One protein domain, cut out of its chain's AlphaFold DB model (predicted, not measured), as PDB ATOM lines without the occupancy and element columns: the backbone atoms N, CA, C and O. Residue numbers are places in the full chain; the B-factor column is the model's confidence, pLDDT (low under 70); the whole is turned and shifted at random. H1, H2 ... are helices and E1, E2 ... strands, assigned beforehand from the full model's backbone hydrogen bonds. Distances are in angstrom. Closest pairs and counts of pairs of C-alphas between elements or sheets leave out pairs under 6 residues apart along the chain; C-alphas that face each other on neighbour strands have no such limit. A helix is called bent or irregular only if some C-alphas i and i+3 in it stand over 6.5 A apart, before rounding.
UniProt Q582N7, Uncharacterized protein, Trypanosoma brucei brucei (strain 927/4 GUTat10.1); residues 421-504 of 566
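This is residues 421 to 504 of the 566 residues of an uncharacterized protein of Trypanosoma brucei brucei (strain 927/4 GUTat10.1) (UniProt Q582N7). A long, bent hairpin of two strands, E1 and E2, makes the longest axis, with the helix H3 packed on its middle part and the helix H2 starting from the end where the hairpin's two outer ends lie together. The short helix H1 is at that same end, near H2, and a long stretch with no named element, residues 473 to 491, leads from H2 back to H3. The printed part has 84 residues with three named helices and two named strands, in the order H1, E1, E2, H2, H3; the sheet E1 - E2 is antiparallel and the class is mixed, helices and strands. The whole is only just compact, close to loose, with a radius of gyration of the C-alphas of 14.1 A and spans of 41 by 33 by 19 A.

Begin with the sheet: E1, residues 428 to 439, and E2, residues 447 to 457, are a hairpin of antiparallel neighbours, with 164 degrees between their directions. Look for N 432 and O 454, 2.8 A apart, and N 450 and O 436, 2.9 A apart, both within hydrogen-bond range. E1 bends by 52 degrees at residue 435. Next find H3, residues 492 to 502, whose closest C-alphas to E2 are those of Ser 498 and Leu 454, 7.1 A apart. To E1 the closest are those of Ala 497 and Val 436, 7.6 A apart. For H2, residues 460 to 472, the closest C-alphas to E2 are those of Thr 463 and Ser 457, 6.9 A apart. H1, residues 421 to 424, is close to H2 but not clearly touching, with the closest C-alphas, those of Phe 424 and Ser 466, 7.3 A apart. H1 and H3 are apart, and so are H2 and H3. In H2 and H3 every O i to N i+4 pair is within hydrogen-bond range; H1 is too short for such a pair, and its 1 pair of O i and N i+3 is not within range.

Find C-alpha 428 at (43.308, 20.018, 31.804); from there E1 runs 30.4 A to C-alpha 439 at (36.304, 14.212, 2.779). E2 returns over 31.2 A, from residue 447 to residue 457. H2 runs 18.1 A from residue 460 to residue 472, and H3 runs 15.5 A from residue 492 to C-alpha 502 at (29.156, 16.879, 25.074). H1, residues 421 to 424, has four residues.

The two C-alphas farthest apart, those of Leu 423 and Asp 444, are 42.1 A from each other. The printed part has no cut. The link from H2 to H3 is long, 19 residues; the link from E1 to E2 is short, 7 residues; those from H1 to E1 and from E2 to H2 are tight. The mean pLDDT of the printed part is 78.1; look for values under 70 at residues 444 to 447, 477 to 480 and 497 to 504.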
ATOM      1  N   PHE A 421      49.476  15.646  29.391       88.29
ATOM      2  CA  PHE A 421      48.561  16.382  30.265       88.29
ATOM      3  C   PHE A 421      48.868  16.134  31.744       88.29
ATOM      4  O   PHE A 421      48.976  17.087  32.509       88.29
ATOM      5  N   CYS A 422      49.143  14.883  32.130       84.71
ATOM      6  CA  CYS A 422      49.542  14.537  33.496       84.71
ATOM      7  C   CYS A 422      50.795  15.288  33.978       84.71
ATOM      8  O   CYS A 422      50.908  15.586  35.165       84.71
ATOM      9  N   LEU A 423      51.763  15.539  33.089       85.52
ATOM     10  CA  LEU A 423      53.079  16.070  33.464       85.52
ATOM     11  C   LEU A 423      53.229  17.578  33.239       85.52
ATOM     12  O   LEU A 423      53.935  18.234  34.003       85.52
ATOM     13  N   PHE A 424      52.612  18.124  32.191       86.59
ATOM     14  CA  PHE A 424      52.895  19.478  31.698       86.59
ATOM     15  C   PHE A 424      51.667  20.387  31.609       86.59
ATOM     16  O   PHE A 424      51.838  21.577  31.338       86.59
ATOM     17  N   ALA A 425      50.460  19.851  31.800       88.02
ATOM     18  CA  ALA A 425      49.217  20.615  31.722       88.02
ATOM     19  C   ALA A 425      48.157  20.081  32.715       88.02
ATOM     20  O   ALA A 425      47.112  19.577  32.292       88.02
ATOM     21  N   PRO A 426      48.423  20.135  34.038       88.17
ATOM     22  CA  PRO A 426      47.501  19.634  35.063       88.17
ATOM     23  C   PRO A 426      46.174  20.407  35.136       88.17
ATOM     24  O   PRO A 426      45.221  19.912  35.729       88.17
ATOM     25  N   GLU A 427      46.098  21.600  34.542       87.48
ATOM     26  CA  GLU A 427      44.877  22.402  34.407       87.48
ATOM     27  C   GLU A 427      43.839  21.794  33.439       87.48
ATOM     28  O   GLU A 427      42.696  22.254  33.367       87.48
ATOM     29  N   VAL A 428      44.219  20.759  32.681       88.32
ATOM     30  CA  VAL A 428      43.308  20.018  31.804       88.32
ATOM     31  C   VAL A 428      42.346  19.181  32.647       88.32
ATOM     32  O   VAL A 428      42.727  18.183  33.253       88.32
ATOM     33  N   LEU A 429      41.067  19.563  32.635       85.64
ATOM     34  CA  LEU A 429      39.995  18.870  33.351       85.64
ATOM     35  C   LEU A 429      39.706  17.500  32.740       85.64
ATOM     36  O   LEU A 429      39.542  16.509  33.450       85.64
ATOM     37  N   TRP A 430      39.605  17.452  31.413       83.36
ATOM     38  CA  TRP A 430      39.455  16.213  30.665       83.36
ATOM     39  C   TRP A 430      39.829  16.414  29.199       83.36
ATOM     40  O   TRP A 430      39.767  17.517  28.655       83.36
ATOM     41  N   ALA A 431      40.169  15.310  28.542       83.31
ATOM     42  CA  ALA A 431      40.377  15.258  27.106       83.31
ATOM     43  C   ALA A 431      39.641  14.048  26.514       83.31
ATOM     44  O   ALA A 431      39.445  13.036  27.189       83.31
ATOM     45  N   ARG A 432      39.188  14.159  25.265       82.26
ATOM     46  CA  ARG A 432      38.493  13.096  24.527       82.26
ATOM     47  C   ARG A 432      39.019  13.018  23.108       82.26
ATOM     48  O   ARG A 432      39.198  14.052  22.478       82.26
ATOM     49  N   SER A 433      39.233  11.806  22.614       82.62
ATOM     50  CA  SER A 433      39.635  11.557  21.234       82.62
ATOM     51  C   SER A 433      38.475  11.010  20.408       82.62
ATOM     52  O   SER A 433      37.564  10.371  20.942       82.62
ATOM     53  N   ALA A 434      38.529  11.242  19.101       78.46
ATOM     54  CA  ALA A 434      37.824  10.416  18.137       78.46
ATOM     55  C   ALA A 434      38.506  10.422  16.776       78.46
ATOM     56  O   ALA A 434      39.032  11.438  16.324       78.46
ATOM     57  N   CYS A 435      38.386   9.294  16.088       78.72
ATOM     58  CA  CYS A 435      38.628   9.181  14.660       78.72
ATOM     59  C   CYS A 435      37.375   9.611  13.875       78.72
ATOM     60  O   CYS A 435      36.366   8.899  13.873       78.72
ATOM     61  N   VAL A 436      37.437  10.765  13.211       78.14
ATOM     62  CA  VAL A 436      36.331  11.355  12.442       78.14
ATOM     63  C   VAL A 436      36.614  11.191  10.944       78.14
ATOM     64  O   VAL A 436      37.720  11.508  10.512       78.14
ATOM     65  N   PRO A 437      35.664  10.692  10.134       75.94
ATOM     66  CA  PRO A 437      35.828  10.677   8.685       75.94
ATOM     67  C   PRO A 437      35.824  12.112   8.139       75.94
ATOM     68  O   PRO A 437      34.944  12.902   8.484       75.94
ATOM     69  N   SER A 438      36.779  12.443   7.273       73.02
ATOM     70  CA  SER A 438      36.847  13.717   6.557       73.02
ATOM     71  C   SER A 438      36.883  13.485   5.041       73.02
ATOM     72  O   SER A 438      37.470  12.509   4.571       73.02
ATOM     73  N   PRO A 439      36.220  14.325   4.231       71.40
ATOM     74  CA  PRO A 439      36.304  14.212   2.779       71.40
ATOM     75  C   PRO A 439      37.703  14.621   2.298       71.40
ATOM     76  O   PRO A 439      38.189  15.696   2.652       71.40
ATOM     77  N   VAL A 440      38.349  13.790   1.472       74.05
ATOM     78  CA  VAL A 440      39.663  14.132   0.902       74.05
ATOM     79  C   VAL A 440      39.483  15.222  -0.168       74.05
ATOM     80  O   VAL A 440      38.703  15.039  -1.109       74.05
ATOM     81  N   PRO A 441      40.181  16.369  -0.064       73.61
ATOM     82  CA  PRO A 441      40.015  17.469  -1.005       73.61
ATOM     83  C   PRO A 441      40.433  17.054  -2.422       73.61
ATOM     84  O   PRO A 441      41.574  16.666  -2.660       73.61
ATOM     85  N   GLY A 442      39.504  17.176  -3.374       78.80
ATOM     86  CA  GLY A 442      39.720  16.865  -4.794       78.80
ATOM     87  C   GLY A 442      39.254  15.474  -5.234       78.80
ATOM     88  O   GLY A 442      39.260  15.193  -6.432       78.80
ATOM     89  N   THR A 443      38.812  14.622  -4.309       72.68
ATOM     90  CA  THR A 443      38.336  13.267  -4.614       72.68
ATOM     91  C   THR A 443      37.001  12.990  -3.933       72.68
ATOM     92  O   THR A 443      36.953  12.612  -2.767       72.68
ATOM     93  N   ASP A 444      35.905  13.077  -4.688       65.00
ATOM     94  CA  ASP A 444      34.536  12.879  -4.172       65.00
ATOM     95  C   ASP A 444      34.251  11.457  -3.646       65.00
ATOM     96  O   ASP A 444      33.188  11.197  -3.087       65.00
ATOM     97  N   LYS A 445      35.165  10.507  -3.877       64.77
ATOM     98  CA  LYS A 445      34.999   9.088  -3.531       64.77
ATOM     99  C   LYS A 445      35.877   8.618  -2.377       64.77
ATOM    100  O   LYS A 445      35.674   7.499  -1.919       64.77
ATOM    101  N   GLU A 446      36.856   9.410  -1.946       67.84
ATOM    102  CA  GLU A 446      37.800   8.978  -0.915       67.84
ATOM    103  C   GLU A 446      37.481   9.635   0.424       67.84
ATOM    104  O   GLU A 446      37.353  10.857   0.536       67.84
ATOM    105  N   VAL A 447      37.350   8.790   1.445       67.30
ATOM    106  CA  VAL A 447      37.152   9.202   2.830       67.30
ATOM    107  C   VAL A 447      38.505   9.136   3.530       67.30
ATOM    108  O   VAL A 447      39.114   8.075   3.657       67.30
ATOM    109  N   GLY A 448      38.993  10.299   3.944       73.64
ATOM    110  CA  GLY A 448      40.104  10.438   4.868       73.64
ATOM    111  C   GLY A 448      39.609  10.260   6.296       73.64
ATOM    112  O   GLY A 448      38.409  10.273   6.571       73.64
ATOM    113  N   TYR A 449      40.536  10.092   7.225       77.16
ATOM    114  CA  TYR A 449      40.214  10.089   8.643       77.16
ATOM    115  C   TYR A 449      41.125  11.079   9.352       77.16
ATOM    116  O   TYR A 449      42.321  11.152   9.083       77.16
ATOM    117  N   GLU A 450      40.548  11.839  10.270       79.33
ATOM    118  CA  GLU A 450      41.254  12.778  11.130       79.33
ATOM    119  C   GLU A 450      41.068  12.335  12.578       79.33
ATOM    120  O   GLU A 450      39.948  12.085  13.030       79.33
ATOM    121  N   VAL A 451      42.169  12.227  13.326       81.00
ATOM    122  CA  VAL A 451      42.097  12.014  14.774       81.00
ATOM    123  C   VAL A 451      41.997  13.374  15.445       81.00
ATOM    124  O   VAL A 451      42.929  14.174  15.407       81.00
ATOM    125  N   VAL A 452      40.856  13.630  16.069       82.33
ATOM    126  CA  VAL A 452      40.582  14.860  16.809       82.33
ATOM    127  C   VAL A 452      40.734  14.575  18.293       82.33
ATOM    128  O   VAL A 452      40.162  13.609  18.792       82.33
ATOM    129  N   ILE A 453      41.445  15.447  19.009       84.42
ATOM    130  CA  ILE A 453      41.488  15.443  20.473       84.42
ATOM    131  C   ILE A 453      40.870  16.745  20.973       84.42
ATOM    132  O   ILE A 453      41.411  17.831  20.777       84.42
ATOM    133  N   LEU A 454      39.717  16.628  21.618       85.10
ATOM    134  CA  LEU A 454      39.030  17.721  22.279       85.10
ATOM    135  C   LEU A 454      39.512  17.818  23.724       85.10
ATOM    136  O   LEU A 454      39.466  16.833  24.460       85.10
ATOM    137  N   VAL A 455      39.940  19.006  24.134       86.48
ATOM    138  CA  VAL A 455      40.509  19.256  25.462       86.48
ATOM    139  C   VAL A 455      39.686  20.333  26.156       86.48
ATOM    140  O   VAL A 455      39.496  21.413  25.599       86.48
ATOM    141  N   GLN A 456      39.216  20.049  27.371       86.83
ATOM    142  CA  GLN A 456      38.660  21.056  28.267       86.83
ATOM    143  C   GLN A 456      39.674  21.349  29.373       86.83
ATOM    144  O   GLN A 456      40.120  20.445  30.076       86.83
ATOM    145  N   SER A 457      40.018  22.623  29.526       88.98
ATOM    146  CA  SER A 457      40.992  23.121  30.497       88.98
ATOM    147  C   SER A 457      40.385  24.246  31.333       88.98
ATOM    148  O   SER A 457      39.503  24.959  30.846       88.98
ATOM    149  N   GLU A 458      40.839  24.389  32.580       90.50
ATOM    150  CA  GLU A 458      40.547  25.557  33.421       90.50
ATOM    151  C   GLU A 458      41.181  26.837  32.854       90.50
ATOM    152  O   GLU A 458      40.566  27.901  32.910       90.50
ATOM    153  N   ASP A 459      42.373  26.718  32.256       91.63
ATOM    154  CA  ASP A 459      43.094  27.806  31.593       91.63
ATOM    155  C   ASP A 459      43.420  27.422  30.136       91.63
ATOM    156  O   ASP A 459      44.481  26.857  29.835       91.63
ATOM    157  N   PRO A 460      42.504  27.705  29.191       87.91
ATOM    158  CA  PRO A 460      42.679  27.309  27.800       87.91
ATOM    159  C   PRO A 460      43.851  28.027  27.121       87.91
ATOM    160  O   PRO A 460      44.440  27.463  26.197       87.91
ATOM    161  N   GLU A 461      44.215  29.241  27.548       90.11
ATOM    162  CA  GLU A 461      45.316  29.996  26.942       90.11
ATOM    163  C   GLU A 461      46.671  29.416  27.341       90.11
ATOM    164  O   GLU A 461      47.557  29.239  26.488       90.11
ATOM    165  N   PHE A 462      46.820  29.058  28.618       91.15
ATOM    166  CA  PHE A 462      48.016  28.391  29.111       91.15
ATOM    167  C   PHE A 462      48.171  26.995  28.497       91.15
ATOM    168  O   PHE A 462      49.232  26.695  27.941       91.15
ATOM    169  N   THR A 463      47.108  26.182  28.467       89.33
ATOM    170  CA  THR A 463      47.149  24.850  27.838       89.33
ATOM    171  C   THR A 463      47.477  24.934  26.346       89.33
ATOM    172  O   THR A 463      48.308  24.172  25.847       89.33
ATOM    173  N   LEU A 464      46.883  25.888  25.617       88.45
ATOM    174  CA  LEU A 464      47.177  26.115  24.199       88.45
ATOM    175  C   LEU A 464      48.652  26.482  23.980       88.45
ATOM    176  O   LEU A 464      49.294  25.978  23.053       88.45
ATOM    177  N   SER A 465      49.199  27.342  24.838       89.71
ATOM    178  CA  SER A 465      50.605  27.755  24.794       89.71
ATOM    179  C   SER A 465      51.545  26.594  25.128       89.71
ATOM    180  O   SER A 465      52.543  26.397  24.431       89.71
ATOM    181  N   SER A 466      51.195  25.780  26.127       90.23
ATOM    182  CA  SER A 466      51.933  24.579  26.529       90.23
ATOM    183  C   SER A 466      51.970  23.542  25.404       90.23
ATOM    184  O   SER A 466      53.046  23.081  25.026       90.23
ATOM    185  N   LEU A 467      50.830  23.259  24.764       88.63
ATOM    186  CA  LEU A 467      50.743  22.350  23.614       88.63
ATOM    187  C   LEU A 467      51.569  22.839  22.416       88.63
ATOM    188  O   LEU A 467      52.279  22.054  21.786       88.63
ATOM    189  N   ARG A 468      51.525  24.141  22.104       87.90
ATOM    190  CA  ARG A 468      52.345  24.726  21.026       87.90
ATOM    191  C   ARG A 468      53.836  24.634  21.334       87.90
ATOM    192  O   ARG A 468      54.615  24.269  20.454       87.90
ATOM    193  N   ALA A 469      54.232  24.915  22.576       87.51
ATOM    194  CA  ALA A 469      55.611  24.762  23.024       87.51
ATOM    195  C   ALA A 469      56.059  23.292  22.984       87.51
ATOM    196  O   ALA A 469      57.178  23.004  22.561       87.51
ATOM    197  N   ALA A 470      55.184  22.358  23.360       86.32
ATOM    198  CA  ALA A 470      55.439  20.923  23.308       86.32
ATOM    199  C   ALA A 470      55.621  20.418  21.875       86.32
ATOM    200  O   ALA A 470      56.573  19.681  21.614       86.32
ATOM    201  N   LYS A 471      54.777  20.874  20.935       83.47
ATOM    202  CA  LYS A 471      54.942  20.599  19.500       83.47
ATOM    203  C   LYS A 471      56.287  21.129  18.994       83.47
ATOM    204  O   LYS A 471      57.032  20.388  18.361       83.47
ATOM    205  N   ALA A 472      56.624  22.382  19.308       82.91
ATOM    206  CA  ALA A 472      57.883  23.002  18.881       82.91
ATOM    207  C   ALA A 472      59.128  22.299  19.453       82.91
ATOM    208  O   ALA A 472      60.180  22.294  18.821       82.91
ATOM    209  N   ARG A 473      59.006  21.694  20.639       82.64
ATOM    210  CA  ARG A 473      60.065  20.918  21.303       82.64
ATOM    211  C   ARG A 473      60.047  19.427  20.954       82.64
ATOM    212  O   ARG A 473      60.831  18.682  21.533       82.64
ATOM    213  N   CYS A 474      59.154  18.990  20.064       76.87
ATOM    214  CA  CYS A 474      58.961  17.582  19.708       76.87
ATOM    215  C   CYS A 474      58.682  16.667  20.920       76.87
ATOM    216  O   CYS A 474      59.057  15.497  20.907       76.87
ATOM    217  N   LEU A 475      58.044  17.193  21.977       74.45
ATOM    218  CA  LEU A 475      57.657  16.408  23.160       74.45
ATOM    219  C   LEU A 475      56.425  15.533  22.900       74.45
ATOM    220  O   LEU A 475      56.278  14.485  23.520       74.45
ATOM    221  N   LEU A 476      55.556  15.966  21.985       70.80
ATOM    222  CA  LEU A 476      54.516  15.136  21.381       70.80
ATOM    223  C   LEU A 476      55.181  14.463  20.177       70.80
ATOM    224  O   LEU A 476      55.598  15.160  19.245       70.80
ATOM    225  N   MET A 477      55.421  13.157  20.257       55.87
ATOM    226  CA  MET A 477      56.364  12.488  19.369       55.87
ATOM    227  C   MET A 477      55.862  12.531  17.921       55.87
ATOM    228  O   MET A 477      54.778  12.079  17.602       55.87
ATOM    229  N   GLY A 478      56.668  13.076  17.009       60.17
ATOM    230  CA  GLY A 478      56.601  12.743  15.579       60.17
ATOM    231  C   GLY A 478      55.406  13.237  14.750       60.17
ATOM    232  O   GLY A 478      55.438  13.071  13.534       60.17
ATOM    233  N   HIS A 479      54.388  13.879  15.325       65.13
ATOM    234  CA  HIS A 479      53.230  14.348  14.553       65.13
ATOM    235  C   HIS A 479      53.484  15.727  13.920       65.13
ATOM    236  O   HIS A 479      53.020  16.759  14.416       65.13
ATOM    237  N   ALA A 480      54.235  15.755  12.811       64.62
ATOM    238  CA  ALA A 480      54.490  16.977  12.035       64.62
ATOM    239  C   ALA A 480      53.180  17.707  11.666       64.62
ATOM    240  O   ALA A 480      53.063  18.930  11.837       64.62
ATOM    241  N   ASP A 481      52.165  16.920  11.309       71.87
ATOM    242  CA  ASP A 481      50.851  17.372  10.846       71.87
ATOM    243  C   ASP A 481      49.863  17.672  11.992       71.87
ATOM    244  O   ASP A 481      48.684  17.928  11.760       71.87
ATOM    245  N   LEU A 482      50.313  17.674  13.255       77.67
ATOM    246  CA  LEU A 482      49.447  17.998  14.391       77.67
ATOM    247  C   LEU A 482      49.057  19.483  14.376       77.67
ATOM    248  O   LEU A 482      49.865  20.352  14.716       77.67
ATOM    249  N   HIS A 483      47.811  19.799  14.043       81.80
ATOM    250  CA  HIS A 483      47.291  21.163  14.117       81.80
ATOM    251  C   HIS A 483      46.632  21.426  15.476       81.80
ATOM    252  O   HIS A 483      45.682  20.752  15.859       81.80
ATOM    253  N   ILE A 484      47.129  22.432  16.206       82.76
ATOM    254  CA  ILE A 484      46.573  22.846  17.502       82.76
ATOM    255  C   ILE A 484      45.790  24.144  17.293       82.76
ATOM    256  O   ILE A 484      46.379  25.217  17.110       82.76
ATOM    257  N   LEU A 485      44.463  24.037  17.309       85.30
ATOM    258  CA  LEU A 485      43.536  25.127  17.013       85.30
ATOM    259  C   LEU A 485      42.607  25.387  18.210       85.30
ATOM    260  O   LEU A 485      42.206  24.435  18.881       85.30
ATOM    261  N   PRO A 486      42.234  26.652  18.487       85.86
ATOM    262  CA  PRO A 486      41.146  26.938  19.413       85.86
ATOM    263  C   PRO A 486      39.824  26.407  18.842       85.86
ATOM    264  O   PRO A 486      39.651  26.359  17.624       85.86
ATOM    265  N   TRP A 487      38.868  26.073  19.713       80.93
ATOM    266  CA  TRP A 487      37.586  25.484  19.302       80.93
ATOM    267  C   TRP A 487      36.850  26.321  18.240       80.93
ATOM    268  O   TRP A 487      36.357  25.775  17.260       80.93
ATOM    269  N   ALA A 488      36.883  27.653  18.361       84.10
ATOM    270  CA  ALA A 488      36.267  28.574  17.400       84.10
ATOM    271  C   ALA A 488      36.871  28.520  15.978       84.10
ATOM    272  O   ALA A 488      36.226  28.955  15.029       84.10
ATOM    273  N   ALA A 489      38.096  28.006  15.823       87.17
ATOM    274  CA  ALA A 489      38.773  27.844  14.534       87.17
ATOM    275  C   ALA A 489      38.779  26.385  14.039       87.17
ATOM    276  O   ALA A 489      39.392  26.093  13.014       87.17
ATOM    277  N   ALA A 490      38.143  25.460  14.767       83.73
ATOM    278  CA  ALA A 490      38.041  24.066  14.355       83.73
ATOM    279  C   ALA A 490      37.144  23.928  13.115       83.73
ATOM    280  O   ALA A 490      36.193  24.693  12.942       83.73
ATOM    281  N   ALA A 491      37.427  22.938  12.266       79.25
ATOM    282  CA  ALA A 491      36.612  22.661  11.088       79.25
ATOM    283  C   ALA A 491      35.163  22.276  11.474       79.25
ATOM    284  O   ALA A 491      34.953  21.721  12.557       79.25
ATOM    285  N   PRO A 492      34.152  22.528  10.618       77.25
ATOM    286  CA  PRO A 492      32.745  22.296  10.959       77.25
ATOM    287  C   PRO A 492      32.436  20.863  11.413       77.25
ATOM    288  O   PRO A 492      31.781  20.680  12.435       77.25
ATOM    289  N   HIS A 493      32.988  19.843  10.738       74.01
ATOM    290  CA  HIS A 493      32.801  18.433  11.118       74.01
ATOM    291  C   HIS A 493      33.385  18.113  12.498       74.01
ATOM    292  O   HIS A 493      32.848  17.285  13.233       74.01
ATOM    293  N   VAL A 494      34.462  18.800  12.883       74.78
ATOM    294  CA  VAL A 494      35.076  18.682  14.210       74.78
ATOM    295  C   VAL A 494      34.200  19.339  15.274       74.78
ATOM    296  O   VAL A 494      34.031  18.783  16.359       74.78
ATOM    297  N   GLN A 495      33.617  20.501  14.971       76.55
ATOM    298  CA  GLN A 495      32.673  21.167  15.869       76.55
ATOM    299  C   GLN A 495      31.424  20.303  16.083       76.55
ATOM    300  O   GLN A 495      31.025  20.092  17.227       76.55
ATOM    301  N   GLU A 496      30.862  19.726  15.021       72.24
ATOM    302  CA  GLU A 496      29.729  18.795  15.099       72.24
ATOM    303  C   GLU A 496      30.068  17.544  15.919       72.24
ATOM    304  O   GLU A 496      29.345  17.205  16.858       72.24
ATOM    305  N   ALA A 497      31.213  16.904  15.648       68.25
ATOM    306  CA  ALA A 497      31.695  15.775  16.444       68.25
ATOM    307  C   ALA A 497      31.890  16.163  17.919       68.25
ATOM    308  O   ALA A 497      31.603  15.367  18.817       68.25
ATOM    309  N   SER A 498      32.310  17.408  18.184       68.97
ATOM    310  CA  SER A 498      32.456  17.913  19.547       68.97
ATOM    311  C   SER A 498      31.131  17.941  20.303       68.97
ATOM    312  O   SER A 498      31.091  17.491  21.448       68.97
ATOM    313  N   VAL A 499      30.036  18.361  19.657       67.55
ATOM    314  CA  VAL A 499      28.694  18.361  20.263       67.55
ATOM    315  C   VAL A 499      28.300  16.951  20.693       67.55
ATOM    316  O   VAL A 499      27.835  16.775  21.817       67.55
ATOM    317  N   VAL A 500      28.586  15.937  19.868       62.36
ATOM    318  CA  VAL A 500      28.318  14.529  20.205       62.36
ATOM    319  C   VAL A 500      29.084  14.091  21.460       62.36
ATOM    320  O   VAL A 500      28.532  13.363  22.291       62.36
ATOM    321  N   PHE A 501      30.321  14.565  21.670       59.83
ATOM    322  CA  PHE A 501      31.044  14.297  22.923       59.83
ATOM    323  C   PHE A 501      30.359  14.933  24.140       59.83
ATOM    324  O   PHE A 501      30.336  14.317  25.213       59.83
ATOM    325  N   TYR A 502      29.801  16.135  23.989       46.22
ATOM    326  CA  TYR A 502      29.156  16.879  25.074       46.22
ATOM    327  C   TYR A 502      27.732  16.394  25.393       46.22
ATOM    328  O   TYR A 502      27.349  16.387  26.565       46.22
ATOM    329  N   GLU A 503      26.965  15.927  24.402       42.88
ATOM    330  CA  GLU A 503      25.516  15.678  24.524       42.88
ATOM    331  C   GLU A 503      25.139  14.585  25.550       42.88
ATOM    332  O   GLU A 503      23.999  14.518  26.005       42.88
ATOM    333  N   ARG A 504      26.090  13.751  25.998       36.08
ATOM    334  CA  ARG A 504      25.850  12.707  27.021       36.08
ATOM    335  C   ARG A 504      26.472  12.960  28.394       36.08
ATOM    336  O   ARG A 504      26.209  12.188  29.314       36.08
TER     337      ARG A 504